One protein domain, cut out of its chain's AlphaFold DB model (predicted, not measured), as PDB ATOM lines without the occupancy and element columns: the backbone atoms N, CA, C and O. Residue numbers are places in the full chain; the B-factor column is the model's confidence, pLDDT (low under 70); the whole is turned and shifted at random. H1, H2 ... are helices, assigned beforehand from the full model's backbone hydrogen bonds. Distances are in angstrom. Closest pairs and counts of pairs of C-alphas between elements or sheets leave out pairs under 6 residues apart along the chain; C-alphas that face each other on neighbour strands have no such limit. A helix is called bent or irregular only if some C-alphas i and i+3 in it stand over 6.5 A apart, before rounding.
ATOM      1  N   PRO A 240      50.923 -31.563  13.600       36.41
ATOM      2  CA  PRO A 240      51.685 -32.406  12.687       36.41
ATOM      3  C   PRO A 240      50.989 -33.787  12.562       36.41
ATOM      4  O   PRO A 240      50.088 -34.094  13.349       36.41
ATOM      5  N   PRO A 241      51.414 -34.681  11.647       38.19
ATOM      6  CA  PRO A 241      50.904 -36.063  11.553       38.19
ATOM      7  C   PRO A 241      51.027 -36.860  12.871       38.19
ATOM      8  O   PRO A 241      50.247 -37.782  13.120       38.19
ATOM      9  N   VAL A 242      51.931 -36.432  13.760       41.22
ATOM     10  CA  VAL A 242      52.072 -36.933  15.135       41.22
ATOM     11  C   VAL A 242      50.808 -36.691  15.967       41.22
ATOM     12  O   VAL A 242      50.456 -37.557  16.746       41.22
ATOM     13  N   VAL A 243      50.044 -35.606  15.757       43.84
ATOM     14  CA  VAL A 243      48.796 -35.344  16.504       43.84
ATOM     15  C   VAL A 243      47.637 -36.222  16.034       43.84
ATOM     16  O   VAL A 243      46.755 -36.535  16.827       43.84
ATOM     17  N   LEU A 244      47.623 -36.664  14.772       43.66
ATOM     18  CA  LEU A 244      46.637 -37.646  14.327       43.66
ATOM     19  C   LEU A 244      46.931 -38.987  15.007       43.66
ATOM     20  O   LEU A 244      46.049 -39.533  15.662       43.66
ATOM     21  N   MET A 245      48.190 -39.448  14.954       44.66
ATOM     22  CA  MET A 245      48.656 -40.629  15.695       44.66
ATOM     23  C   MET A 245      48.484 -40.480  17.215       44.66
ATOM     24  O   MET A 245      48.091 -41.442  17.865       44.66
ATOM     25  N   ASP A 246      48.639 -39.280  17.778       44.50
ATOM     26  CA  ASP A 246      48.380 -39.008  19.194       44.50
ATOM     27  C   ASP A 246      46.888 -38.949  19.527       44.50
ATOM     28  O   ASP A 246      46.486 -39.299  20.628       44.50
ATOM     29  N   ARG A 247      46.012 -38.539  18.606       49.41
ATOM     30  CA  ARG A 247      44.554 -38.684  18.765       49.41
ATOM     31  C   ARG A 247      44.140 -40.152  18.630       49.41
ATOM     32  O   ARG A 247      43.262 -40.599  19.371       49.41
ATOM     33  N   PHE A 248      44.825 -40.930  17.788       54.31
ATOM     34  CA  PHE A 248      44.693 -42.388  17.717       54.31
ATOM     35  C   PHE A 248      45.129 -43.060  19.027       54.31
ATOM     36  O   PHE A 248      44.386 -43.889  19.559       54.31
ATOM     37  N   THR A 249      46.273 -42.679  19.607       48.47
ATOM     38  CA  THR A 249      46.738 -43.188  20.909       48.47
ATOM     39  C   THR A 249      45.936 -42.613  22.085       48.47
ATOM     40  O   THR A 249      45.723 -43.308  23.070       48.47
ATOM     41  N   ASN A 250      45.370 -41.409  21.995       46.12
ATOM     42  CA  ASN A 250      44.459 -40.881  23.017       46.12
ATOM     43  C   ASN A 250      43.087 -41.570  22.982       46.12
ATOM     44  O   ASN A 250      42.515 -41.851  24.035       46.12
ATOM     45  N   THR A 251      42.584 -41.951  21.804       51.62
ATOM     46  CA  THR A 251      41.397 -42.822  21.697       51.62
ATOM     47  C   THR A 251      41.699 -44.216  22.259       51.62
ATOM     48  O   THR A 251      40.871 -44.799  22.955       51.62
ATOM     49  N   ARG A 252      42.935 -44.707  22.070       50.41
ATOM     50  CA  ARG A 252      43.471 -45.908  22.734       50.41
ATOM     51  C   ARG A 252      43.434 -45.783  24.264       50.41
ATOM     52  O   ARG A 252      43.081 -46.743  24.943       50.41
ATOM     53  N   ILE A 253      43.735 -44.602  24.814       46.97
ATOM     54  CA  ILE A 253      43.636 -44.299  26.254       46.97
ATOM     55  C   ILE A 253      42.170 -44.220  26.712       46.97
ATOM     56  O   ILE A 253      41.857 -44.727  27.786       46.97
ATOM     57  N   SER A 254      41.258 -43.652  25.917       51.03
ATOM     58  CA  SER A 254      39.823 -43.602  26.251       51.03
ATOM     59  C   SER A 254      39.167 -44.983  26.245       51.03
ATOM     60  O   SER A 254      38.450 -45.312  27.187       51.03
ATOM     61  N   LEU A 255      39.472 -45.838  25.265       52.31
ATOM     62  CA  LEU A 255      38.989 -47.223  25.243       52.31
ATOM     63  C   LEU A 255      39.610 -48.033  26.380       52.31
ATOM     64  O   LEU A 255      38.888 -48.684  27.130       52.31
ATOM     65  N   LYS A 256      40.922 -47.904  26.621       56.81
ATOM     66  CA  LYS A 256      41.543 -48.487  27.817       56.81
ATOM     67  C   LYS A 256      40.928 -47.964  29.108       56.81
ATOM     68  O   LYS A 256      40.869 -48.739  30.039       56.81
ATOM     69  N   LYS A 257      40.441 -46.722  29.202       55.69
ATOM     70  CA  LYS A 257      39.712 -46.216  30.385       55.69
ATOM     71  C   LYS A 257      38.308 -46.808  30.511       55.69
ATOM     72  O   LYS A 257      37.906 -47.122  31.630       55.69
ATOM     73  N   ILE A 258      37.597 -47.002  29.398       51.41
ATOM     74  CA  ILE A 258      36.308 -47.713  29.360       51.41
ATOM     75  C   ILE A 258      36.500 -49.158  29.856       51.41
ATOM     76  O   ILE A 258      35.754 -49.612  30.718       51.41
ATOM     77  N   PHE A 259      37.577 -49.831  29.433       51.88
ATOM     78  CA  PHE A 259      37.889 -51.210  29.835       51.88
ATOM     79  C   PHE A 259      38.668 -51.344  31.164       51.88
ATOM     80  O   PHE A 259      38.554 -52.360  31.838       51.88
ATOM     81  N   ALA A 260      39.441 -50.347  31.603       49.25
ATOM     82  CA  ALA A 260      40.202 -50.380  32.863       49.25
ATOM     83  C   ALA A 260      39.350 -49.989  34.072       49.25
ATOM     84  O   ALA A 260      39.610 -50.474  35.171       49.25
ATOM     85  N   ARG A 261      38.277 -49.205  33.879       48.06
ATOM     86  CA  ARG A 261      37.226 -49.046  34.900       48.06
ATOM     87  C   ARG A 261      36.568 -50.379  35.280       48.06
ATOM     88  O   ARG A 261      36.015 -50.476  36.367       48.06
ATOM     89  N   SER A 262      36.696 -51.412  34.443       43.94
ATOM     90  CA  SER A 262      36.261 -52.778  34.751       43.94
ATOM     91  C   SER A 262      37.258 -53.584  35.599       43.94
ATOM     92  O   SER A 262      36.867 -54.621  36.119       43.94
ATOM     93  N   THR A 275      26.010 -54.353  24.337       88.44
ATOM     94  CA  THR A 275      25.976 -54.315  22.864       88.44
ATOM     95  C   THR A 275      26.512 -52.988  22.316       88.44
ATOM     96  O   THR A 275      27.183 -52.976  21.290       88.44
ATOM     97  N   TYR A 276      26.260 -51.875  23.013       88.81
ATOM     98  CA  TYR A 276      26.782 -50.562  22.642       88.81
ATOM     99  C   TYR A 276      28.309 -50.480  22.790       88.81
ATOM    100  O   TYR A 276      28.984 -50.047  21.860       88.81
ATOM    101  N   ASP A 277      28.868 -50.961  23.905       83.62
ATOM    102  CA  ASP A 277      30.323 -50.975  24.124       83.62
ATOM    103  C   ASP A 277      31.044 -51.813  23.058       83.62
ATOM    104  O   ASP A 277      32.092 -51.416  22.545       83.62
ATOM    105  N   ILE A 278      30.446 -52.949  22.676       84.19
ATOM    106  CA  ILE A 278      30.952 -53.810  21.602       84.19
ATOM    107  C   ILE A 278      30.909 -53.071  20.258       84.19
ATOM    108  O   ILE A 278      31.903 -53.079  19.535       84.19
ATOM    109  N   LYS A 279      29.809 -52.376  19.934       86.31
ATOM    110  CA  LYS A 279      29.698 -51.583  18.697       86.31
ATOM    111  C   LYS A 279      30.727 -50.459  18.619       86.31
ATOM    112  O   LYS A 279      31.358 -50.287  17.581       86.31
ATOM    113  N   VAL A 280      30.954 -49.732  19.714       83.75
ATOM    114  CA  VAL A 280      31.980 -48.678  19.780       83.75
ATOM    115  C   VAL A 280      33.384 -49.265  19.597       83.75
ATOM    116  O   VAL A 280      34.197 -48.693  18.871       83.75
ATOM    117  N   ALA A 281      33.669 -50.425  20.198       79.56
ATOM    118  CA  ALA A 281      34.949 -51.109  20.026       79.56
ATOM    119  C   ALA A 281      35.163 -51.588  18.577       79.56
ATOM    120  O   ALA A 281      36.226 -51.346  18.000       79.56
ATOM    121  N   VAL A 282      34.147 -52.203  17.961       83.25
ATOM    122  CA  VAL A 282      34.180 -52.640  16.554       83.25
ATOM    123  C   VAL A 282      34.340 -51.444  15.609       83.25
ATOM    124  O   VAL A 282      35.171 -51.499  14.698       83.25
ATOM    125  N   ALA A 283      33.627 -50.343  15.855       83.56
ATOM    126  CA  ALA A 283      33.754 -49.098  15.100       83.56
ATOM    127  C   ALA A 283      35.170 -48.512  15.185       83.56
ATOM    128  O   ALA A 283      35.794 -48.230  14.159       83.56
ATOM    129  N   ALA A 284      35.710 -48.375  16.398       80.69
ATOM    130  CA  ALA A 284      37.052 -47.845  16.611       80.69
ATOM    131  C   ALA A 284      38.128 -48.730  15.964       80.69
ATOM    132  O   ALA A 284      39.040 -48.211  15.317       80.69
ATOM    133  N   TYR A 285      38.010 -50.058  16.089       84.19
ATOM    134  CA  TYR A 285      38.909 -51.002  15.426       84.19
ATOM    135  C   TYR A 285      38.842 -50.882  13.904       84.19
ATOM    136  O   TYR A 285      39.889 -50.850  13.258       84.19
ATOM    137  N   SER A 286      37.638 -50.797  13.327       83.50
ATOM    138  CA  SER A 286      37.467 -50.627  11.882       83.50
ATOM    139  C   SER A 286      38.177 -49.363  11.386       83.50
ATOM    140  O   SER A 286      38.999 -49.447  10.471       83.50
ATOM    141  N   ILE A 287      37.935 -48.215  12.029       82.38
ATOM    142  CA  ILE A 287      38.560 -46.946  11.641       82.38
ATOM    143  C   ILE A 287      40.085 -47.047  11.755       82.38
ATOM    144  O   ILE A 287      40.798 -46.719  10.808       82.38
ATOM    145  N   GLN A 288      40.602 -47.549  12.883       78.94
ATOM    146  CA  GLN A 288      42.044 -47.734  13.101       78.94
ATOM    147  C   GLN A 288      42.677 -48.637  12.043       78.94
ATOM    148  O   GLN A 288      43.725 -48.312  11.480       78.94
ATOM    149  N   ARG A 289      42.024 -49.761  11.744       84.69
ATOM    150  CA  ARG A 289      42.455 -50.691  10.706       84.69
ATOM    151  C   ARG A 289      42.490 -50.002   9.347       84.69
ATOM    152  O   ARG A 289      43.529 -50.048   8.697       84.69
ATOM    153  N   ARG A 290      41.397 -49.364   8.918       82.69
ATOM    154  CA  ARG A 290      41.313 -48.670   7.621       82.69
ATOM    155  C   ARG A 290      42.385 -47.590   7.506       82.69
ATOM    156  O   ARG A 290      43.038 -47.505   6.475       82.69
ATOM    157  N   VAL A 291      42.664 -46.858   8.584       79.62
ATOM    158  CA  VAL A 291      43.718 -45.838   8.586       79.62
ATOM    159  C   VAL A 291      45.103 -46.431   8.375       79.62
ATOM    160  O   VAL A 291      45.844 -45.951   7.519       79.62
ATOM    161  N   LEU A 292      45.446 -47.500   9.094       76.50
ATOM    162  CA  LEU A 292      46.714 -48.202   8.887       76.50
ATOM    163  C   LEU A 292      46.810 -48.826   7.493       76.50
ATOM    164  O   LEU A 292      47.880 -48.838   6.885       76.50
ATOM    165  N   GLU A 293      45.702 -49.356   6.970       82.75
ATOM    166  CA  GLU A 293      45.657 -49.881   5.611       82.75
ATOM    167  C   GLU A 293      45.904 -48.783   4.569       82.75
ATOM    168  O   GLU A 293      46.728 -49.002   3.681       82.75
ATOM    169  N   THR A 294      45.251 -47.624   4.686       82.00
ATOM    170  CA  THR A 294      45.432 -46.476   3.785       82.00
ATOM    171  C   THR A 294      46.848 -45.927   3.876       82.00
ATOM    172  O   THR A 294      47.527 -45.867   2.857       82.00
ATOM    173  N   LEU A 295      47.347 -45.651   5.088       75.25
ATOM    174  CA  LEU A 295      48.729 -45.214   5.319       75.25
ATOM    175  C   LEU A 295      49.731 -46.124   4.614       75.25
ATOM    176  O   LEU A 295      50.614 -45.666   3.894       75.25
ATOM    177  N   HIS A 296      49.568 -47.435   4.779       79.38
ATOM    178  CA  HIS A 296      50.465 -48.391   4.163       79.38
ATOM    179  C   HIS A 296      50.341 -48.447   2.637       79.38
ATOM    180  O   HIS A 296      51.359 -48.565   1.958       79.38
ATOM    181  N   ARG A 297      49.120 -48.393   2.083       82.69
ATOM    182  CA  ARG A 297      48.916 -48.361   0.625       82.69
ATOM    183  C   ARG A 297      49.565 -47.120   0.020       82.69
ATOM    184  O   ARG A 297      50.311 -47.271  -0.943       82.69
ATOM    185  N   THR A 298      49.348 -45.949   0.616       79.31
ATOM    186  CA  THR A 298      49.935 -44.686   0.156       79.31
ATOM    187  C   THR A 298      51.456 -44.726   0.247       79.31
ATOM    188  O   THR A 298      52.128 -44.495  -0.750       79.31
ATOM    189  N   LEU A 299      52.024 -45.143   1.385       75.75
ATOM    190  CA  LEU A 299      53.477 -45.282   1.531       75.75
ATOM    191  C   LEU A 299      54.078 -46.270   0.522       75.75
ATOM    192  O   LEU A 299      55.145 -46.015  -0.029       75.75
ATOM    193  N   LEU A 300      53.410 -47.395   0.251       79.69
ATOM    194  CA  LEU A 300      53.862 -48.344  -0.768       79.69
ATOM    195  C   LEU A 300      53.770 -47.779  -2.187       79.69
ATOM    196  O   LEU A 300      54.653 -48.071  -2.991       79.69
ATOM    197  N   ALA A 301      52.712 -47.033  -2.512       83.56
ATOM    198  CA  ALA A 301      52.555 -46.386  -3.811       83.56
ATOM    199  C   ALA A 301      53.663 -45.349  -4.033       83.56
ATOM    200  O   ALA A 301      54.355 -45.394  -5.047       83.56
ATOM    201  N   GLU A 302      53.925 -44.524  -3.027       78.75
ATOM    202  CA  GLU A 302      54.995 -43.526  -3.017       78.75
ATOM    203  C   GLU A 302      56.385 -44.170  -3.133       78.75
ATOM    204  O   GLU A 302      57.202 -43.767  -3.957       78.75
ATOM    205  N   LEU A 303      56.648 -45.257  -2.397       74.75
ATOM    206  CA  LEU A 303      57.892 -46.032  -2.527       74.75
ATOM    207  C   LEU A 303      58.062 -46.697  -3.901       74.75
ATOM    208  O   LEU A 303      59.186 -47.046  -4.275       74.75
ATOM    209  N   ARG A 304      56.972 -46.952  -4.632       81.31
ATOM    210  CA  ARG A 304      57.034 -47.427  -6.022       81.31
ATOM    211  C   ARG A 304      57.325 -46.270  -6.966       81.31
ATOM    212  O   ARG A 304      58.251 -46.380  -7.753       81.31
ATOM    213  N   GLN A 305      56.624 -45.150  -6.821       83.81
ATOM    214  CA  GLN A 305      56.838 -43.965  -7.649       83.81
ATOM    215  C   GLN A 305      58.257 -43.399  -7.506       83.81
ATOM    216  O   GLN A 305      58.902 -43.088  -8.507       83.81
ATOM    217  N   ALA A 306      58.775 -43.307  -6.277       74.88
ATOM    218  CA  ALA A 306      60.150 -42.884  -6.023       74.88
ATOM    219  C   ALA A 306      61.161 -43.830  -6.688       74.88
ATOM    220  O   ALA A 306      62.118 -43.374  -7.305       74.88
ATOM    221  N   HIS A 307      60.910 -45.141  -6.626       76.81
ATOM    222  CA  HIS A 307      61.737 -46.144  -7.296       76.81
ATOM    223  C   HIS A 307      61.696 -46.001  -8.821       76.81
ATOM    224  O   HIS A 307      62.741 -46.042  -9.463       76.81
ATOM    225  N   ASP A 308      60.513 -45.820  -9.403       81.94
ATOM    226  CA  ASP A 308      60.368 -45.666 -10.850       81.94
ATOM    227  C   ASP A 308      61.068 -44.382 -11.321       81.94
ATOM    228  O   ASP A 308      61.777 -44.399 -12.322       81.94
ATOM    229  N   THR A 309      60.989 -43.307 -10.530       81.69
ATOM    230  CA  THR A 309      61.715 -42.053 -10.782       81.69
ATOM    231  C   THR A 309      63.234 -42.237 -10.700       81.69
ATOM    232  O   THR A 309      63.958 -41.788 -11.586       81.69
ATOM    233  N   GLU A 310      63.746 -42.908  -9.661       76.00
ATOM    234  CA  GLU A 310      65.181 -43.210  -9.531       76.00
ATOM    235  C   GLU A 310      65.683 -44.091 -10.683       76.00
ATOM    236  O   GLU A 310      66.786 -43.879 -11.188       76.00
ATOM    237  N   LEU A 311      64.870 -45.053 -11.126       77.62
ATOM    238  CA  LEU A 311      65.197 -45.927 -12.245       77.62
ATOM    239  C   LEU A 311      65.249 -45.164 -13.575       77.62
ATOM    240  O   LEU A 311      66.151 -45.422 -14.369       77.62
ATOM    241  N   GLU A 312      64.316 -44.243 -13.824       83.38
ATOM    242  CA  GLU A 312      64.345 -43.391 -15.020       83.38
ATOM    243  C   GLU A 312      65.535 -42.423 -15.002       83.38
ATOM    244  O   GLU A 312      66.269 -42.364 -15.986       83.38
ATOM    245  N   ASN A 313      65.813 -41.761 -13.872       78.94
ATOM    246  CA  ASN A 313      67.004 -40.910 -13.735       78.94
ATOM    247  C   ASN A 313      68.284 -41.703 -14.029       78.94
ATOM    248  O   ASN A 313      69.129 -41.271 -14.806       78.94
ATOM    249  N   PHE A 314      68.391 -42.917 -13.483       75.19
ATOM    250  CA  PHE A 314      69.529 -43.788 -13.748       75.19
ATOM    251  C   PHE A 314      69.641 -44.199 -15.226       75.19
ATOM    252  O   PHE A 314      70.749 -44.322 -15.751       75.19
ATOM    253  N   LYS A 315      68.518 -44.454 -15.913       81.00
ATOM    254  CA  LYS A 315      68.521 -44.773 -17.352       81.00
ATOM    255  C   LYS A 315      69.019 -43.595 -18.183       81.00
ATOM    256  O   LYS A 315      69.778 -43.831 -19.124       81.00
ATOM    257  N   GLU A 316      68.614 -42.373 -17.845       84.69
ATOM    258  CA  GLU A 316      69.090 -41.168 -18.529       84.69
ATOM    259  C   GLU A 316      70.583 -40.935 -18.262       84.69
ATOM    260  O   GLU A 316      71.338 -40.845 -19.227       84.69
ATOM    261  N   ASP A 317      71.049 -41.020 -17.010       78.31
ATOM    262  CA  ASP A 317      72.485 -40.948 -16.680       78.31
ATOM    263  C   ASP A 317      73.294 -41.992 -17.475       78.31
ATOM    264  O   ASP A 317      74.338 -41.715 -18.071       78.31
ATOM    265  N   PHE A 318      72.780 -43.226 -17.545       79.38
ATOM    266  CA  PHE A 318      73.414 -44.309 -18.291       79.38
ATOM    267  C   PHE A 318      73.459 -44.042 -19.802       79.38
ATOM    268  O   PHE A 318      74.430 -44.407 -20.473       79.38
ATOM    269  N   LYS A 319      72.414 -43.425 -20.354       86.50
ATOM    270  CA  LYS A 319      72.333 -43.046 -21.765       86.50
ATOM    271  C   LYS A 319      73.292 -41.901 -22.086       86.50
ATOM    272  O   LYS A 319      73.989 -41.988 -23.096       86.50
ATOM    273  N   GLU A 320      73.392 -40.893 -21.222       84.75
ATOM    274  CA  GLU A 320      74.372 -39.808 -21.345       84.75
ATOM    275  C   GLU A 320      75.805 -40.347 -21.340       84.75
ATOM    276  O   GLU A 320      76.604 -40.011 -22.218       84.75
ATOM    277  N   ASP A 321      76.115 -41.269 -20.428       79.44
ATOM    278  CA  ASP A 321      77.414 -41.939 -20.387       79.44
ATOM    279  C   ASP A 321      77.709 -42.742 -21.665       79.44
ATOM    280  O   ASP A 321      78.840 -42.740 -22.162       79.44
ATOM    281  N   ARG A 364      78.783 -49.943 -11.571       68.06
ATOM    282  CA  ARG A 364      77.486 -49.244 -11.592       68.06
ATOM    283  C   ARG A 364      76.292 -50.200 -11.549       68.06
ATOM    284  O   ARG A 364      75.351 -49.955 -10.804       68.06
ATOM    285  N   ARG A 365      76.338 -51.324 -12.278       72.12
ATOM    286  CA  ARG A 365      75.298 -52.369 -12.183       72.12
ATOM    287  C   ARG A 365      75.205 -52.970 -10.780       72.12
ATOM    288  O   ARG A 365      74.099 -53.238 -10.307       72.12
ATOM    289  N   MET A 366      76.340 -53.167 -10.113       74.00
ATOM    290  CA  MET A 366      76.369 -53.619  -8.723       74.00
ATOM    291  C   MET A 366      75.734 -52.603  -7.775       74.00
ATOM    292  O   MET A 366      74.942 -53.011  -6.930       74.00
ATOM    293  N   GLU A 367      76.006 -51.306  -7.936       72.88
ATOM    294  CA  GLU A 367      75.389 -50.270  -7.094       72.88
ATOM    295  C   GLU A 367      73.864 -50.220  -7.269       72.88
ATOM    296  O   GLU A 367      73.142 -50.241  -6.275       72.88
ATOM    297  N   VAL A 368      73.349 -50.299  -8.503       69.38
ATOM    298  CA  VAL A 368      71.892 -50.398  -8.744       69.38
ATOM    299  C   VAL A 368      71.297 -51.628  -8.064       69.38
ATOM    300  O   VAL A 368      70.283 -51.540  -7.373       69.38
ATOM    301  N   THR A 369      71.951 -52.779  -8.209       74.38
ATOM    302  CA  THR A 369      71.475 -54.039  -7.617       74.38
ATOM    303  C   THR A 369      71.473 -53.964  -6.087       74.38
ATOM    304  O   THR A 369      70.572 -54.481  -5.427       74.38
ATOM    305  N   LYS A 370      72.465 -53.284  -5.504       76.88
ATOM    306  CA  LYS A 370      72.582 -53.058  -4.061       76.88
ATOM    307  C   LYS A 370      71.472 -52.145  -3.542       76.88
ATOM    308  O   LYS A 370      70.874 -52.472  -2.518       76.88
ATOM    309  N   VAL A 371      71.160 -51.062  -4.254       71.75
ATOM    310  CA  VAL A 371      70.035 -50.171  -3.925       71.75
ATOM    311  C   VAL A 371      68.711 -50.935  -3.994       71.75
ATOM    312  O   VAL A 371      67.964 -50.943  -3.014       71.75
ATOM    313  N   GLN A 372      68.464 -51.679  -5.076       73.44
ATOM    314  CA  GLN A 372      67.261 -52.507  -5.227       73.44
ATOM    315  C   GLN A 372      67.122 -53.549  -4.105       73.44
ATOM    316  O   GLN A 372      66.029 -53.765  -3.577       73.44
ATOM    317  N   LEU A 373      68.229 -54.180  -3.694       76.44
ATOM    318  CA  LEU A 373      68.236 -55.152  -2.601       76.44
ATOM    319  C   LEU A 373      67.938 -54.505  -1.240       76.44
ATOM    320  O   LEU A 373      67.195 -55.082  -0.442       76.44
ATOM    321  N   LEU A 374      68.513 -53.333  -0.953       73.50
ATOM    322  CA  LEU A 374      68.241 -52.588   0.280       73.50
ATOM    323  C   LEU A 374      66.770 -52.167   0.350       73.50
ATOM    324  O   LEU A 374      66.104 -52.442   1.346       73.50
ATOM    325  N   GLN A 375      66.224 -51.642  -0.743       68.94
ATOM    326  CA  GLN A 375      64.813 -51.263  -0.829       68.94
ATOM    327  C   GLN A 375      63.874 -52.474  -0.693       68.94
ATOM    328  O   GLN A 375      62.845 -52.403  -0.020       68.94
ATOM    329  N   ALA A 376      64.223 -53.631  -1.268       71.88
ATOM    330  CA  ALA A 376      63.456 -54.862  -1.072       71.88
ATOM    331  C   ALA A 376      63.442 -55.308   0.402       71.88
ATOM    332  O   ALA A 376      62.414 -55.780   0.901       71.88
ATOM    333  N   LYS A 377      64.559 -55.130   1.122       76.38
ATOM    334  CA  LYS A 377      64.631 -55.389   2.568       76.38
ATOM    335  C   LYS A 377      63.763 -54.414   3.358       76.38
ATOM    336  O   LYS A 377      63.030 -54.873   4.230       76.38
ATOM    337  N   GLU A 378      63.783 -53.126   3.028       72.31
ATOM    338  CA  GLU A 378      62.932 -52.112   3.667       72.31
ATOM    339  C   GLU A 378      61.444 -52.405   3.459       72.31
ATOM    340  O   GLU A 378      60.686 -52.450   4.426       72.31
ATOM    341  N   ARG A 379      61.023 -52.736   2.230       73.44
ATOM    342  CA  ARG A 379      59.635 -53.147   1.938       73.44
ATOM    343  C   ARG A 379      59.228 -54.384   2.744       73.44
ATOM    344  O   ARG A 379      58.114 -54.445   3.266       73.44
ATOM    345  N   ARG A 380      60.127 -55.366   2.881       74.56
ATOM    346  CA  ARG A 380      59.882 -56.572   3.688       74.56
ATOM    347  C   ARG A 380      59.786 -56.249   5.182       74.56
ATOM    348  O   ARG A 380      58.939 -56.826   5.860       74.56
ATOM    349  N   ALA A 381      60.621 -55.340   5.680       76.12
ATOM    350  CA  ALA A 381      60.605 -54.895   7.069       76.12
ATOM    351  C   ALA A 381      59.314 -54.125   7.389       76.12
ATOM    352  O   ALA A 381      58.615 -54.498   8.327       76.12
ATOM    353  N   ALA A 382      58.930 -53.162   6.546       69.62
ATOM    354  CA  ALA A 382      57.682 -52.410   6.671       69.62
ATOM    355  C   ALA A 382      56.447 -53.327   6.598       69.62
ATOM    356  O   ALA A 382      55.506 -53.192   7.379       69.62
ATOM    357  N   GLY A 383      56.460 -54.317   5.697       73.88
ATOM    358  CA  GLY A 383      55.404 -55.329   5.618       73.88
ATOM    359  C   GLY A 383      55.299 -56.191   6.881       73.88
ATOM    360  O   GLY A 383      54.192 -56.493   7.329       73.88
ATOM    361  N   LYS A 384      56.438 -56.567   7.480       80.81
ATOM    362  CA  LYS A 384      56.475 -57.306   8.750       80.81
ATOM    363  C   LYS A 384      55.945 -56.449   9.903       80.81
ATOM    364  O   LYS A 384      55.046 -56.900  10.602       80.81
ATOM    365  N   GLN A 385      56.434 -55.218  10.042       74.25
ATOM    366  CA  GLN A 385      55.992 -54.281  11.074       74.25
ATOM    367  C   GLN A 385      54.476 -54.063  11.022       74.25
ATOM    368  O   GLN A 385      53.803 -54.224  12.035       74.25
ATOM    369  N   ARG A 386      53.907 -53.824   9.834       75.88
ATOM    370  CA  ARG A 386      52.451 -53.705   9.664       75.88
ATOM    371  C   ARG A 386      51.705 -54.951  10.133       75.88
ATOM    372  O   ARG A 386      50.639 -54.848  10.736       75.88
ATOM    373  N   LYS A 387      52.216 -56.142   9.806       76.81
ATOM    374  CA  LYS A 387      51.597 -57.401  10.238       76.81
ATOM    375  C   LYS A 387      51.578 -57.489  11.764       76.81
ATOM    376  O   LYS A 387      50.562 -57.895  12.323       76.81
ATOM    377  N   ASP A 388      52.661 -57.068  12.406       78.62
ATOM    378  CA  ASP A 388      52.797 -57.055  13.860       78.62
ATOM    379  C   ASP A 388      51.888 -55.987  14.504       78.62
ATOM    380  O   ASP A 388      51.214 -56.286  15.486       78.62
ATOM    381  N   GLU A 389      51.756 -54.795  13.913       73.69
ATOM    382  CA  GLU A 389      50.827 -53.735  14.350       73.69
ATOM    383  C   GLU A 389      49.360 -54.162  14.226       73.69
ATOM    384  O   GLU A 389      48.580 -54.029  15.171       73.69
ATOM    385  N   MET A 390      48.983 -54.760  13.093       74.56
ATOM    386  CA  MET A 390      47.646 -55.320  12.881       74.56
ATOM    387  C   MET A 390      47.346 -56.469  13.847       74.56
ATOM    388  O   MET A 390      46.217 -56.609  14.322       74.56
ATOM    389  N   HIS A 391      48.347 -57.299  14.147       78.19
ATOM    390  CA  HIS A 391      48.224 -58.349  15.150       78.19
ATOM    391  C   HIS A 391      48.104 -57.764  16.565       78.19
ATOM    392  O   HIS A 391      47.287 -58.239  17.351       78.19
ATOM    393  N   GLY A 392      48.840 -56.691  16.862       77.19
ATOM    394  CA  GLY A 392      48.744 -55.924  18.100       77.19
ATOM    395  C   GLY A 392      47.356 -55.323  18.305       77.19
ATOM    396  O   GLY A 392      46.781 -55.507  19.373       77.19
ATOM    397  N   LEU A 393      46.772 -54.709  17.270       72.75
ATOM    398  CA  LEU A 393      45.395 -54.207  17.311       72.75
ATOM    399  C   LEU A 393      44.382 -55.327  17.565       72.75
ATOM    400  O   LEU A 393      43.493 -55.164  18.394       72.75
ATOM    401  N   ARG A 394      44.528 -56.483  16.903       77.81
ATOM    402  CA  ARG A 394      43.667 -57.649  17.174       77.81
ATOM    403  C   ARG A 394      43.813 -58.148  18.610       77.81
ATOM    404  O   ARG A 394      42.822 -58.485  19.238       77.81
ATOM    405  N   LYS A 395      45.036 -58.182  19.138       78.75
ATOM    406  CA  LYS A 395      45.301 -58.584  20.524       78.75
ATOM    407  C   LYS A 395      44.725 -57.583  21.531       78.75
ATOM    408  O   LYS A 395      44.285 -57.990  22.599       78.75
ATOM    409  N   GLU A 396      44.740 -56.294  21.199       69.00
ATOM    410  CA  GLU A 396      44.270 -55.203  22.057       69.00
ATOM    411  C   GLU A 396      42.745 -55.111  22.128       69.00
ATOM    412  O   GLU A 396      42.202 -55.002  23.224       69.00
ATOM    413  N   HIS A 397      42.058 -55.204  20.989       73.06
ATOM    414  CA  HIS A 397      40.590 -55.238  20.941       73.06
ATOM    415  C   HIS A 397      40.020 -56.635  21.247       73.06
ATOM    416  O   HIS A 397      38.811 -56.807  21.384       73.06
ATOM    417  N   GLY A 398      40.899 -57.627  21.411       71.12
ATOM    418  CA  GLY A 398      40.575 -58.982  21.834       71.12
ATOM    419  C   GLY A 398      39.619 -59.706  20.887       71.12
ATOM    420  O   GLY A 398      39.521 -59.425  19.695       71.12
ATOM    421  N   ASP A 399      38.876 -60.644  21.459       71.19
ATOM    422  CA  ASP A 399      37.838 -61.414  20.777       71.19
ATOM    423  C   ASP A 399      36.607 -60.578  20.381       71.19
ATOM    424  O   ASP A 399      35.770 -61.038  19.616       71.19
ATOM    425  N   ILE A 400      36.503 -59.336  20.862       73.06
ATOM    426  CA  ILE A 400      35.323 -58.466  20.719       73.06
ATOM    427  C   ILE A 400      35.125 -57.997  19.268       73.06
ATOM    428  O   ILE A 400      34.024 -57.630  18.866       73.06
ATOM    429  N   VAL A 401      36.174 -58.040  18.448       73.50
ATOM    430  CA  VAL A 401      36.115 -57.718  17.011       73.50
ATOM    431  C   VAL A 401      35.884 -58.939  16.121       73.50
ATOM    432  O   VAL A 401      35.775 -58.795  14.905       73.50
ATOM    433  N   ILE A 402      35.811 -60.137  16.708       81.25
ATOM    434  CA  ILE A 402      35.502 -61.384  16.008       81.25
ATOM    435  C   ILE A 402      33.979 -61.580  16.094       81.25
ATOM    436  O   ILE A 402      33.482 -61.785  17.205       81.25
ATOM    437  N   PRO A 403      33.231 -61.520  14.972       81.31
ATOM    438  CA  PRO A 403      31.771 -61.627  14.982       81.31
ATOM    439  C   PRO A 403      31.257 -62.840  15.770       81.31
ATOM    440  O   PRO A 403      30.307 -62.752  16.541       81.31
ATOM    441  N   GLU A 404      31.948 -63.974  15.667       83.94
ATOM    442  CA  GLU A 404      31.601 -65.223  16.346       83.94
ATOM    443  C   GLU A 404      31.701 -65.138  17.878       83.94
ATOM    444  O   GLU A 404      31.107 -65.950  18.582       83.94
ATOM    445  N   ARG A 405      32.453 -64.168  18.410       82.50
ATOM    446  CA  ARG A 405      32.697 -63.994  19.849       82.50
ATOM    447  C   ARG A 405      32.035 -62.748  20.436       82.50
ATOM    448  O   ARG A 405      32.013 -62.602  21.654       82.50
ATOM    449  N   ASN A 406      31.475 -61.874  19.601       83.69
ATOM    450  CA  ASN A 406      30.875 -60.603  20.016       83.69
ATOM    451  C   ASN A 406      29.342 -60.548  19.845       83.69
ATOM    452  O   ASN A 406      28.741 -59.483  19.978       83.69
ATOM    453  N   GLY A 407      28.715 -61.691  19.542       86.50
ATOM    454  CA  GLY A 407      27.273 -61.790  19.302       86.50
ATOM    455  C   GLY A 407      26.851 -61.525  17.853       86.50
ATOM    456  O   GLY A 407      25.690 -61.205  17.618       86.50
ATOM    457  N   GLY A 408      27.768 -61.650  16.890       88.00
ATOM    458  CA  GLY A 408      27.503 -61.481  15.460       88.00
ATOM    459  C   GLY A 408      27.518 -60.028  14.987       88.00
ATOM    460  O   GLY A 408      27.079 -59.758  13.875       88.00
ATOM    461  N   ILE A 409      28.010 -59.097  15.811       88.12
ATOM    462  CA  ILE A 409      28.061 -57.671  15.484       88.12
ATOM    463  C   ILE A 409      29.140 -57.446  14.430       88.12
ATOM    464  O   ILE A 409      30.337 -57.639  14.672       88.12
ATOM    465  N   THR A 410      28.696 -57.016  13.256       86.31
ATOM    466  CA  THR A 410      29.544 -56.699  12.115       86.31
ATOM    467  C   THR A 410      29.856 -55.207  12.054       86.31
ATOM    468  O   THR A 410      29.251 -54.371  12.723       86.31
ATOM    469  N   GLU A 411      30.802 -54.844  11.195       83.75
ATOM    470  CA  GLU A 411      31.120 -53.445  10.913       83.75
ATOM    471  C   GLU A 411      29.915 -52.664  10.355       83.75
ATOM    472  O   GLU A 411      29.741 -51.488  10.671       83.75
ATOM    473  N   ALA A 412      29.046 -53.328   9.580       84.94
ATOM    474  CA  ALA A 412      27.833 -52.719   9.036       84.94
ATOM    475  C   ALA A 412      26.862 -52.293  10.150       84.94
ATOM    476  O   ALA A 412      26.211 -51.252  10.050       84.94
ATOM    477  N   ASP A 413      26.834 -53.042  11.255       86.69
ATOM    478  CA  ASP A 413      26.002 -52.748  12.424       86.69
ATOM    479  C   ASP A 413      26.513 -51.559  13.251       86.69
ATOM    480  O   ASP A 413      25.802 -51.098  14.154       86.69
ATOM    481  N   CYS A 414      27.729 -51.083  12.953       87.38
ATOM    482  CA  CYS A 414      28.461 -50.056  13.695       87.38
ATOM    483  C   CYS A 414      28.620 -48.740  12.908       87.38
ATOM    484  O   CYS A 414      29.378 -47.862  13.317       87.38
ATOM    485  N   LEU A 415      27.939 -48.581  11.764       83.56
ATOM    486  CA  LEU A 415      28.078 -47.398  10.899       83.56
ATOM    487  C   LEU A 415      27.782 -46.079  11.628       83.56
ATOM    488  O   LEU A 415      28.405 -45.057  11.346       83.56
ATOM    489  N   ARG A 416      26.840 -46.099  12.576       84.94
ATOM    490  CA  ARG A 416      26.485 -44.921  13.374       84.94
ATOM    491  C   ARG A 416      27.645 -44.511  14.275       84.94
ATOM    492  O   ARG A 416      28.044 -43.353  14.254       84.94
ATOM    493  N   GLU A 417      28.201 -45.465  15.012       89.94
ATOM    494  CA  GLU A 417      29.329 -45.275  15.919       89.94
ATOM    495  C   GLU A 417      30.593 -44.869  15.148       89.94
ATOM    496  O   GLU A 417      31.312 -43.973  15.587       89.94
ATOM    497  N   ILE A 418      30.824 -45.452  13.964       84.31
ATOM    498  CA  ILE A 418      31.907 -45.050  13.054       84.31
ATOM    499  C   ILE A 418      31.767 -43.568  12.695       84.31
ATOM    500  O   ILE A 418      32.714 -42.801  12.860       84.31
ATOM    501  N   ASN A 419      30.581 -43.143  12.255       82.56
ATOM    502  CA  ASN A 419      30.340 -41.748  11.897       82.56
ATOM    503  C   ASN A 419      30.514 -40.807  13.093       82.56
ATOM    504  O   ASN A 419      31.145 -39.766  12.939       82.56
ATOM    505  N   THR A 420      30.023 -41.172  14.281       84.25
ATOM    506  CA  THR A 420      30.222 -40.374  15.501       84.25
ATOM    507  C   THR A 420      31.707 -40.178  15.807       84.25
ATOM    508  O   THR A 420      32.141 -39.046  16.001       84.25
ATOM    509  N   ILE A 421      32.507 -41.248  15.760       82.88
ATOM    510  CA  ILE A 421      33.955 -41.169  16.002       82.88
ATOM    511  C   ILE A 421      34.644 -40.290  14.947       82.88
ATOM    512  O   ILE A 421      35.485 -39.461  15.287       82.88
ATOM    513  N   LEU A 422      34.287 -40.436  13.667       81.81
ATOM    514  CA  LEU A 422      34.875 -39.641  12.582       81.81
ATOM    515  C   LEU A 422      34.552 -38.143  12.706       81.81
ATOM    516  O   LEU A 422      35.423 -37.312  12.437       81.81
ATOM    517  N   VAL A 423      33.336 -37.799  13.138       80.38
ATOM    518  CA  VAL A 423      32.925 -36.414  13.415       80.38
ATOM    519  C   VAL A 423      33.708 -35.841  14.590       80.38
ATOM    520  O   VAL A 423      34.264 -34.749  14.471       80.38
ATOM    521  N   ASP A 424      33.827 -36.591  15.687       78.31
ATOM    522  CA  ASP A 424      34.616 -36.183  16.857       78.31
ATOM    523  C   ASP A 424      36.093 -35.960  16.501       78.31
ATOM    524  O   ASP A 424      36.787 -35.128  17.093       78.31
ATOM    525  N   TRP A 425      36.591 -36.685  15.499       74.19
ATOM    526  CA  TRP A 425      37.949 -36.529  14.987       74.19
ATOM    527  C   TRP A 425      38.101 -35.387  13.978       74.19
ATOM    528  O   TRP A 425      39.234 -35.030  13.645       74.19
ATOM    529  N   GLY A 426      36.997 -34.783  13.532       77.50
ATOM    530  CA  GLY A 426      36.973 -33.725  12.523       77.50
ATOM    531  C   GLY A 426      37.251 -34.222  11.103       77.50
ATOM    532  O   GLY A 426      37.656 -33.430  10.257       77.50
ATOM    533  N   LEU A 427      37.074 -35.522  10.841       70.88
ATOM    534  CA  LEU A 427      37.312 -36.136   9.529       70.88
ATOM    535  C   LEU A 427      36.082 -36.094   8.616       70.88
ATOM    536  O   LEU A 427      36.204 -36.343   7.420       70.88
ATOM    537  N   THR A 428      34.899 -35.785   9.151       75.25
ATOM    538  CA  THR A 428      33.669 -35.649   8.363       75.25
ATOM    539  C   THR A 428      32.846 -34.444   8.815       75.25
ATOM    540  O   THR A 428      32.692 -34.177  10.005       75.25
ATOM    541  N   ASN A 429      32.278 -33.713   7.849       64.44
ATOM    542  CA  ASN A 429      31.265 -32.692   8.112       64.44
ATOM    543  C   ASN A 429      29.873 -33.351   8.087       64.44
ATOM    544  O   ASN A 429      29.471 -33.947   7.089       64.44
ATOM    545  N   VAL A 430      29.156 -33.233   9.206       54.97
ATOM    546  CA  VAL A 430      28.012 -34.037   9.695       54.97
ATOM    547  C   VAL A 430      26.708 -33.983   8.865       54.97
ATOM    548  O   VAL A 430      25.628 -33.985   9.444       54.97
ATOM    549  N   LYS A 431      26.710 -33.876   7.528       55.47
ATOM    550  CA  LYS A 431      25.434 -33.654   6.797       55.47
ATOM    551  C   LYS A 431      25.161 -34.443   5.520       55.47
ATOM    552  O   LYS A 431      24.109 -34.227   4.932       55.47
ATOM    553  N   LEU A 432      26.026 -35.355   5.089       55.84
ATOM    554  CA  LEU A 432      25.776 -36.111   3.855       55.84
ATOM    555  C   LEU A 432      25.420 -37.568   4.158       55.84
ATOM    556  O   LEU A 432      26.288 -38.433   4.262       55.84
ATOM    557  N   GLU A 433      24.119 -37.825   4.290       58.09
ATOM    558  CA  GLU A 433      23.552 -39.169   4.175       58.09
ATOM    559  C   GLU A 433      23.817 -39.685   2.750       58.09
ATOM    560  O   GLU A 433      23.217 -39.207   1.792       58.09
ATOM    561  N   GLY A 434      24.756 -40.624   2.593       63.50
ATOM    562  CA  GLY A 434      24.916 -41.379   1.341       63.50
ATOM    563  C   GLY A 434      26.349 -41.665   0.885       63.50
ATOM    564  O   GLY A 434      26.549 -42.606   0.125       63.50
ATOM    565  N   GLU A 435      27.360 -40.933   1.364       63.94
ATOM    566  CA  GLU A 435      28.754 -41.127   0.922       63.94
ATOM    567  C   GLU A 435      29.631 -41.746   2.020       63.94
ATOM    568  O   GLU A 435      30.467 -41.085   2.636       63.94
ATOM    569  N   THR A 436      29.478 -43.051   2.255       63.75
ATOM    570  CA  THR A 436      30.230 -43.787   3.292       63.75
ATOM    571  C   THR A 436      31.746 -43.837   3.069       63.75
ATOM    572  O   THR A 436      32.479 -44.166   3.998       63.75
ATOM    573  N   ASN A 437      32.232 -43.496   1.868       69.62
ATOM    574  CA  ASN A 437      33.645 -43.640   1.485       69.62
ATOM    575  C   ASN A 437      34.393 -42.301   1.357       69.62
ATOM    576  O   ASN A 437      35.585 -42.290   1.054       69.62
ATOM    577  N   ARG A 438      33.729 -41.155   1.565       78.06
ATOM    578  CA  ARG A 438      34.359 -39.841   1.349       78.06
ATOM    579  C   ARG A 438      35.541 -39.592   2.291       78.06
ATOM    580  O   ARG A 438      36.590 -39.133   1.852       78.06
ATOM    581  N   TRP A 439      35.399 -39.977   3.557       77.94
ATOM    582  CA  TRP A 439      36.447 -39.812   4.566       77.94
ATOM    583  C   TRP A 439      37.696 -40.656   4.275       77.94
ATOM    584  O   TRP A 439      38.793 -40.257   4.647       77.94
ATOM    585  N   GLU A 440      37.559 -41.801   3.593       80.62
ATOM    586  CA  GLU A 440      38.711 -42.618   3.189       80.62
ATOM    587  C   GLU A 440      39.551 -41.892   2.144       80.62
ATOM    588  O   GLU A 440      40.777 -41.901   2.223       80.62
ATOM    589  N   LYS A 441      38.886 -41.221   1.198       81.94
ATOM    590  CA  LYS A 441      39.542 -40.394   0.186       81.94
ATOM    591  C   LYS A 441      40.188 -39.160   0.809       81.94
ATOM    592  O   LYS A 441      41.303 -38.805   0.441       81.94
ATOM    593  N   ASP A 442      39.521 -38.524   1.770       80.06
ATOM    594  CA  ASP A 442      40.088 -37.389   2.508       80.06
ATOM    595  C   ASP A 442      41.312 -37.819   3.332       80.06
ATOM    596  O   ASP A 442      42.334 -37.129   3.341       80.06
ATOM    597  N   LEU A 443      41.252 -39.002   3.950       78.25
ATOM    598  CA  LEU A 443      42.384 -39.611   4.637       78.25
ATOM    599  C   LEU A 443      43.532 -39.910   3.666       78.25
ATOM    600  O   LEU A 443      44.674 -39.567   3.960       78.25
ATOM    601  N   GLU A 444      43.250 -40.520   2.516       82.00
ATOM    602  CA  GLU A 444      44.250 -40.813   1.487       82.00
ATOM    603  C   GLU A 444      44.924 -39.530   0.987       82.00
ATOM    604  O   GLU A 444      46.150 -39.448   0.992       82.00
ATOM    605  N   ASN A 445      44.147 -38.492   0.666       83.00
ATOM    606  CA  ASN A 445      44.663 -37.184   0.257       83.00
ATOM    607  C   ASN A 445      45.571 -36.564   1.327       83.00
ATOM    608  O   ASN A 445      46.645 -36.051   1.013       83.00
ATOM    609  N   MET A 446      45.151 -36.611   2.593       77.38
ATOM    610  CA  MET A 446      45.928 -36.078   3.709       77.38
ATOM    611  C   MET A 446      47.243 -36.844   3.889       77.38
ATOM    612  O   MET A 446      48.294 -36.225   4.061       77.38
ATOM    613  N   VAL A 447      47.211 -38.178   3.822       76.06
ATOM    614  CA  VAL A 447      48.425 -38.998   3.899       76.06
ATOM    615  C   VAL A 447      49.361 -38.679   2.736       76.06
ATOM    616  O   VAL A 447      50.535 -38.406   2.980       76.06
ATOM    617  N   SER A 448      48.856 -38.656   1.502       80.38
ATOM    618  CA  SER A 448      49.649 -38.339   0.310       80.38
ATOM    619  C   SER A 448      50.305 -36.964   0.424       80.38
ATOM    620  O   SER A 448      51.513 -36.844   0.229       80.38
ATOM    621  N   TYR A 449      49.552 -35.942   0.847       84.06
ATOM    622  CA  TYR A 449      50.082 -34.595   1.081       84.06
ATOM    623  C   TYR A 449      51.255 -34.595   2.073       84.06
ATOM    624  O   TYR A 449      52.285 -33.961   1.835       84.06
ATOM    625  N   HIS A 450      51.124 -35.315   3.189       75.00
ATOM    626  CA  HIS A 450      52.180 -35.371   4.199       75.00
ATOM    627  C   HIS A 450      53.419 -36.127   3.723       75.00
ATOM    628  O   HIS A 450      54.532 -35.655   3.960       75.00
ATOM    629  N   VAL A 451      53.238 -37.256   3.034       75.00
ATOM    630  CA  VAL A 451      54.353 -38.019   2.463       75.00
ATOM    631  C   VAL A 451      55.100 -37.173   1.431       75.00
ATOM    632  O   VAL A 451      56.324 -37.062   1.507       75.00
ATOM    633  N   GLN A 452      54.377 -36.504   0.531       79.62
ATOM    634  CA  GLN A 452      54.966 -35.618  -0.472       79.62
ATOM    635  C   GLN A 452      55.749 -34.467   0.176       79.62
ATOM    636  O   GLN A 452      56.898 -34.211  -0.184       79.62
ATOM    637  N   ARG A 453      55.175 -33.807   1.189       81.12
ATOM    638  CA  ARG A 453      55.853 -32.730   1.925       81.12
ATOM    639  C   ARG A 453      57.157 -33.203   2.574       81.12
ATOM    640  O   ARG A 453      58.162 -32.496   2.513       81.12
ATOM    641  N   GLU A 454      57.161 -34.384   3.194       75.19
ATOM    642  CA  GLU A 454      58.374 -34.943   3.801       75.19
ATOM    643  C   GLU A 454      59.448 -35.243   2.741       75.19
ATOM    644  O   GLU A 454      60.636 -34.976   2.950       75.19
ATOM    645  N   GLN A 455      59.047 -35.762   1.580       73.62
ATOM    646  CA  GLN A 455      59.960 -36.000   0.464       73.62
ATOM    647  C   GLN A 455      60.563 -34.700  -0.076       73.62
ATOM    648  O   GLN A 455      61.776 -34.641  -0.283       73.62
ATOM    649  N   GLU A 456      59.760 -33.653  -0.266       81.88
ATOM    650  CA  GLU A 456      60.248 -32.335  -0.684       81.88
ATOM    651  C   GLU A 456      61.272 -31.780   0.307       81.88
ATOM    652  O   GLU A 456      62.312 -31.253  -0.089       81.88
ATOM    653  N   GLU A 457      61.032 -31.952   1.605       74.69
ATOM    654  CA  GLU A 457      61.978 -31.538   2.634       74.69
ATOM    655  C   GLU A 457      63.281 -32.349   2.573       74.69
ATOM    656  O   GLU A 457      64.376 -31.784   2.636       74.69
ATOM    657  N   ARG A 458      63.197 -33.672   2.374       70.19
ATOM    658  CA  ARG A 458      64.379 -34.525   2.156       70.19
ATOM    659  C   ARG A 458      65.145 -34.121   0.898       70.19
ATOM    660  O   ARG A 458      66.376 -34.108   0.932       70.19
ATOM    661  N   LYS A 459      64.447 -33.768  -0.184       79.88
ATOM    662  CA  LYS A 459      65.048 -33.266  -1.425       79.88
ATOM    663  C   LYS A 459      65.806 -31.962  -1.174       79.88
ATOM    664  O   LYS A 459      67.003 -31.920  -1.448       79.88
ATOM    665  N   ARG A 460      65.179 -30.972  -0.526       82.50
ATOM    666  CA  ARG A 460      65.838 -29.706  -0.139       82.50
ATOM    667  C   ARG A 460      67.090 -29.938   0.709       82.50
ATOM    668  O   ARG A 460      68.100 -29.272   0.515       82.50
ATOM    669  N   ARG A 461      67.061 -30.914   1.625       74.31
ATOM    670  CA  ARG A 461      68.234 -31.282   2.444       74.31
ATOM    671  C   ARG A 461      69.375 -31.882   1.615       74.31
ATOM    672  O   ARG A 461      70.533 -31.639   1.941       74.31
ATOM    673  N   ARG A 462      69.078 -32.674   0.578       74.38
ATOM    674  CA  ARG A 462      70.104 -33.213  -0.336       74.38
ATOM    675  C   ARG A 462      70.718 -32.102  -1.183       74.38
ATOM    676  O   ARG A 462      71.935 -32.044  -1.294       74.38
ATOM    677  N   GLU A 463      69.889 -31.204  -1.705       82.50
ATOM    678  CA  GLU A 463      70.335 -30.050  -2.493       82.50
ATOM    679  C   GLU A 463      71.225 -29.123  -1.659       82.50
ATOM    680  O   GLU A 463      72.332 -28.804  -2.078       82.50
ATOM    681  N   ALA A 464      70.817 -28.794  -0.429       81.88
ATOM    682  CA  ALA A 464      71.621 -27.980   0.480       81.88
ATOM    683  C   ALA A 464      72.993 -28.604   0.795       81.88
ATOM    684  O   ALA A 464      73.964 -27.878   0.969       81.88
ATOM    685  N   ARG A 465      73.093 -29.939   0.840       75.75
ATOM    686  CA  ARG A 465      74.363 -30.654   1.059       75.75
ATOM    687  C   ARG A 465      75.255 -30.723  -0.174       75.75
ATOM    688  O   ARG A 465      76.436 -30.959  -0.006       75.75
ATOM    689  N   SER A 466      74.705 -30.571  -1.375       69.12
ATOM    690  CA  SER A 466      75.481 -30.605  -2.623       69.12
ATOM    691  C   SER A 466      76.136 -29.262  -2.957       69.12
ATOM    692  O   SER A 466      76.937 -29.196  -3.886       69.12
ATOM    693  N   VAL A 467      75.748 -28.189  -2.264       73.62
ATOM    694  CA  VAL A 467      76.288 -26.832  -2.454       73.62
ATOM    695  C   VAL A 467      77.579 -26.614  -1.646       73.62
ATOM    696  O   VAL A 467      78.322 -25.676  -1.931       73.62
ATOM    697  N   TYR A 468      77.858 -27.493  -0.682       51.38
ATOM    698  CA  TYR A 468      79.087 -27.536   0.115       51.38
ATOM    699  C   TYR A 468      79.931 -28.738  -0.296       51.38
ATOM    700  O   TYR A 468      81.175 -28.610  -0.248       51.38
TER     701      TYR A 468
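AT A GLANCE: This is residues 240 to 262, 275 to 321 and 364 to 468 of the 468 residues of an uncharacterized protein of Colletotrichum fioriniae PJ7 (UniProt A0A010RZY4). One very long straight helix, H2, is the backbone of a rod; H3 runs back beside it, H5 crosses it on another side, and the short H4 lies across it near its first end. H1 is only loosely set beside the first half of H2, and residues 456 to 468, of which 456 to 466 belong to H5, stick out free. The printed part has 175 residues with five named helices in the order H1, H2, H3, H4, H5 and no named strand, and its class is all helix. It is loose, with a radius of gyration of the C-alphas of 20.9 A, and spans 68 by 33 by 31 A.

IN THESE COORDINATES: H1 is residues 241 to 260, 27.8 A long, and begins at C-alpha 241 (50.904, -36.063, 11.553). H2 is residues 275 to 321, 68.3 A long, from C-alpha 275 (25.976, -54.315, 22.864) to C-alpha 321 (77.414, -41.939, -20.387). H3 is residues 364 to 401, 51.0 A long. It is irregular, with C-alphas 396 and 399 9.0 A apart, and has a kink of 55 degrees near residue 395. H4 is residues 412 to 424, and is irregular, with C-alphas 413 and 416 7.9 A apart. H5 is residues 438 to 466, 42.3 A long, and ends at C-alpha 466 (75.481, -30.605, -2.623).

HOW THE PARTS SIT: H2 is the hub, touching three helices. With residues 278 to 300 alone it touches H3, at a shallow tilt of 3 degrees, opposite ways; the closest C-alphas, of Val 282 and Val 401, are 5.5 A apart. With residues 279 to 287 alone it touches H4, about perpendicular at 73 degrees; the closest C-alphas, of Ala 283 and Ile 418, are 4.9 A apart. With residues 290 to 302 alone it touches residues 440 to 451 of H5, at a steep tilt of 38 degrees, the same way; the closest C-alphas, of Thr 294 and Glu 444, are 6.2 A apart. H1 is close to H2 but not clearly touching, with the closest C-alphas, of Phe 248 and Gln 288, 7.5 A apart. H1 and H3 are near each other. H3 and H5 are apart. In H1, H2 and H5 every O i to N i+4 pair is within hydrogen-bond range; in H3 31 of 34 are, and in H4 7 of 9.

THE WHOLE: The two C-alphas farthest apart, of Ser 262 and Asp 321, are 69.7 A apart. Residues 263 to 274 are not printed, and C-alphas 262 and 275 are 15.8 A apart across that cut. Residues 322 to 363 are not printed either, with 11.4 A between C-alphas 321 and 364. The link from H4 to H5, residues 425 to 437, is long. Mean pLDDT of the printed part is 73.7; residues 240 to 262 and 429 to 437 are among those under 70.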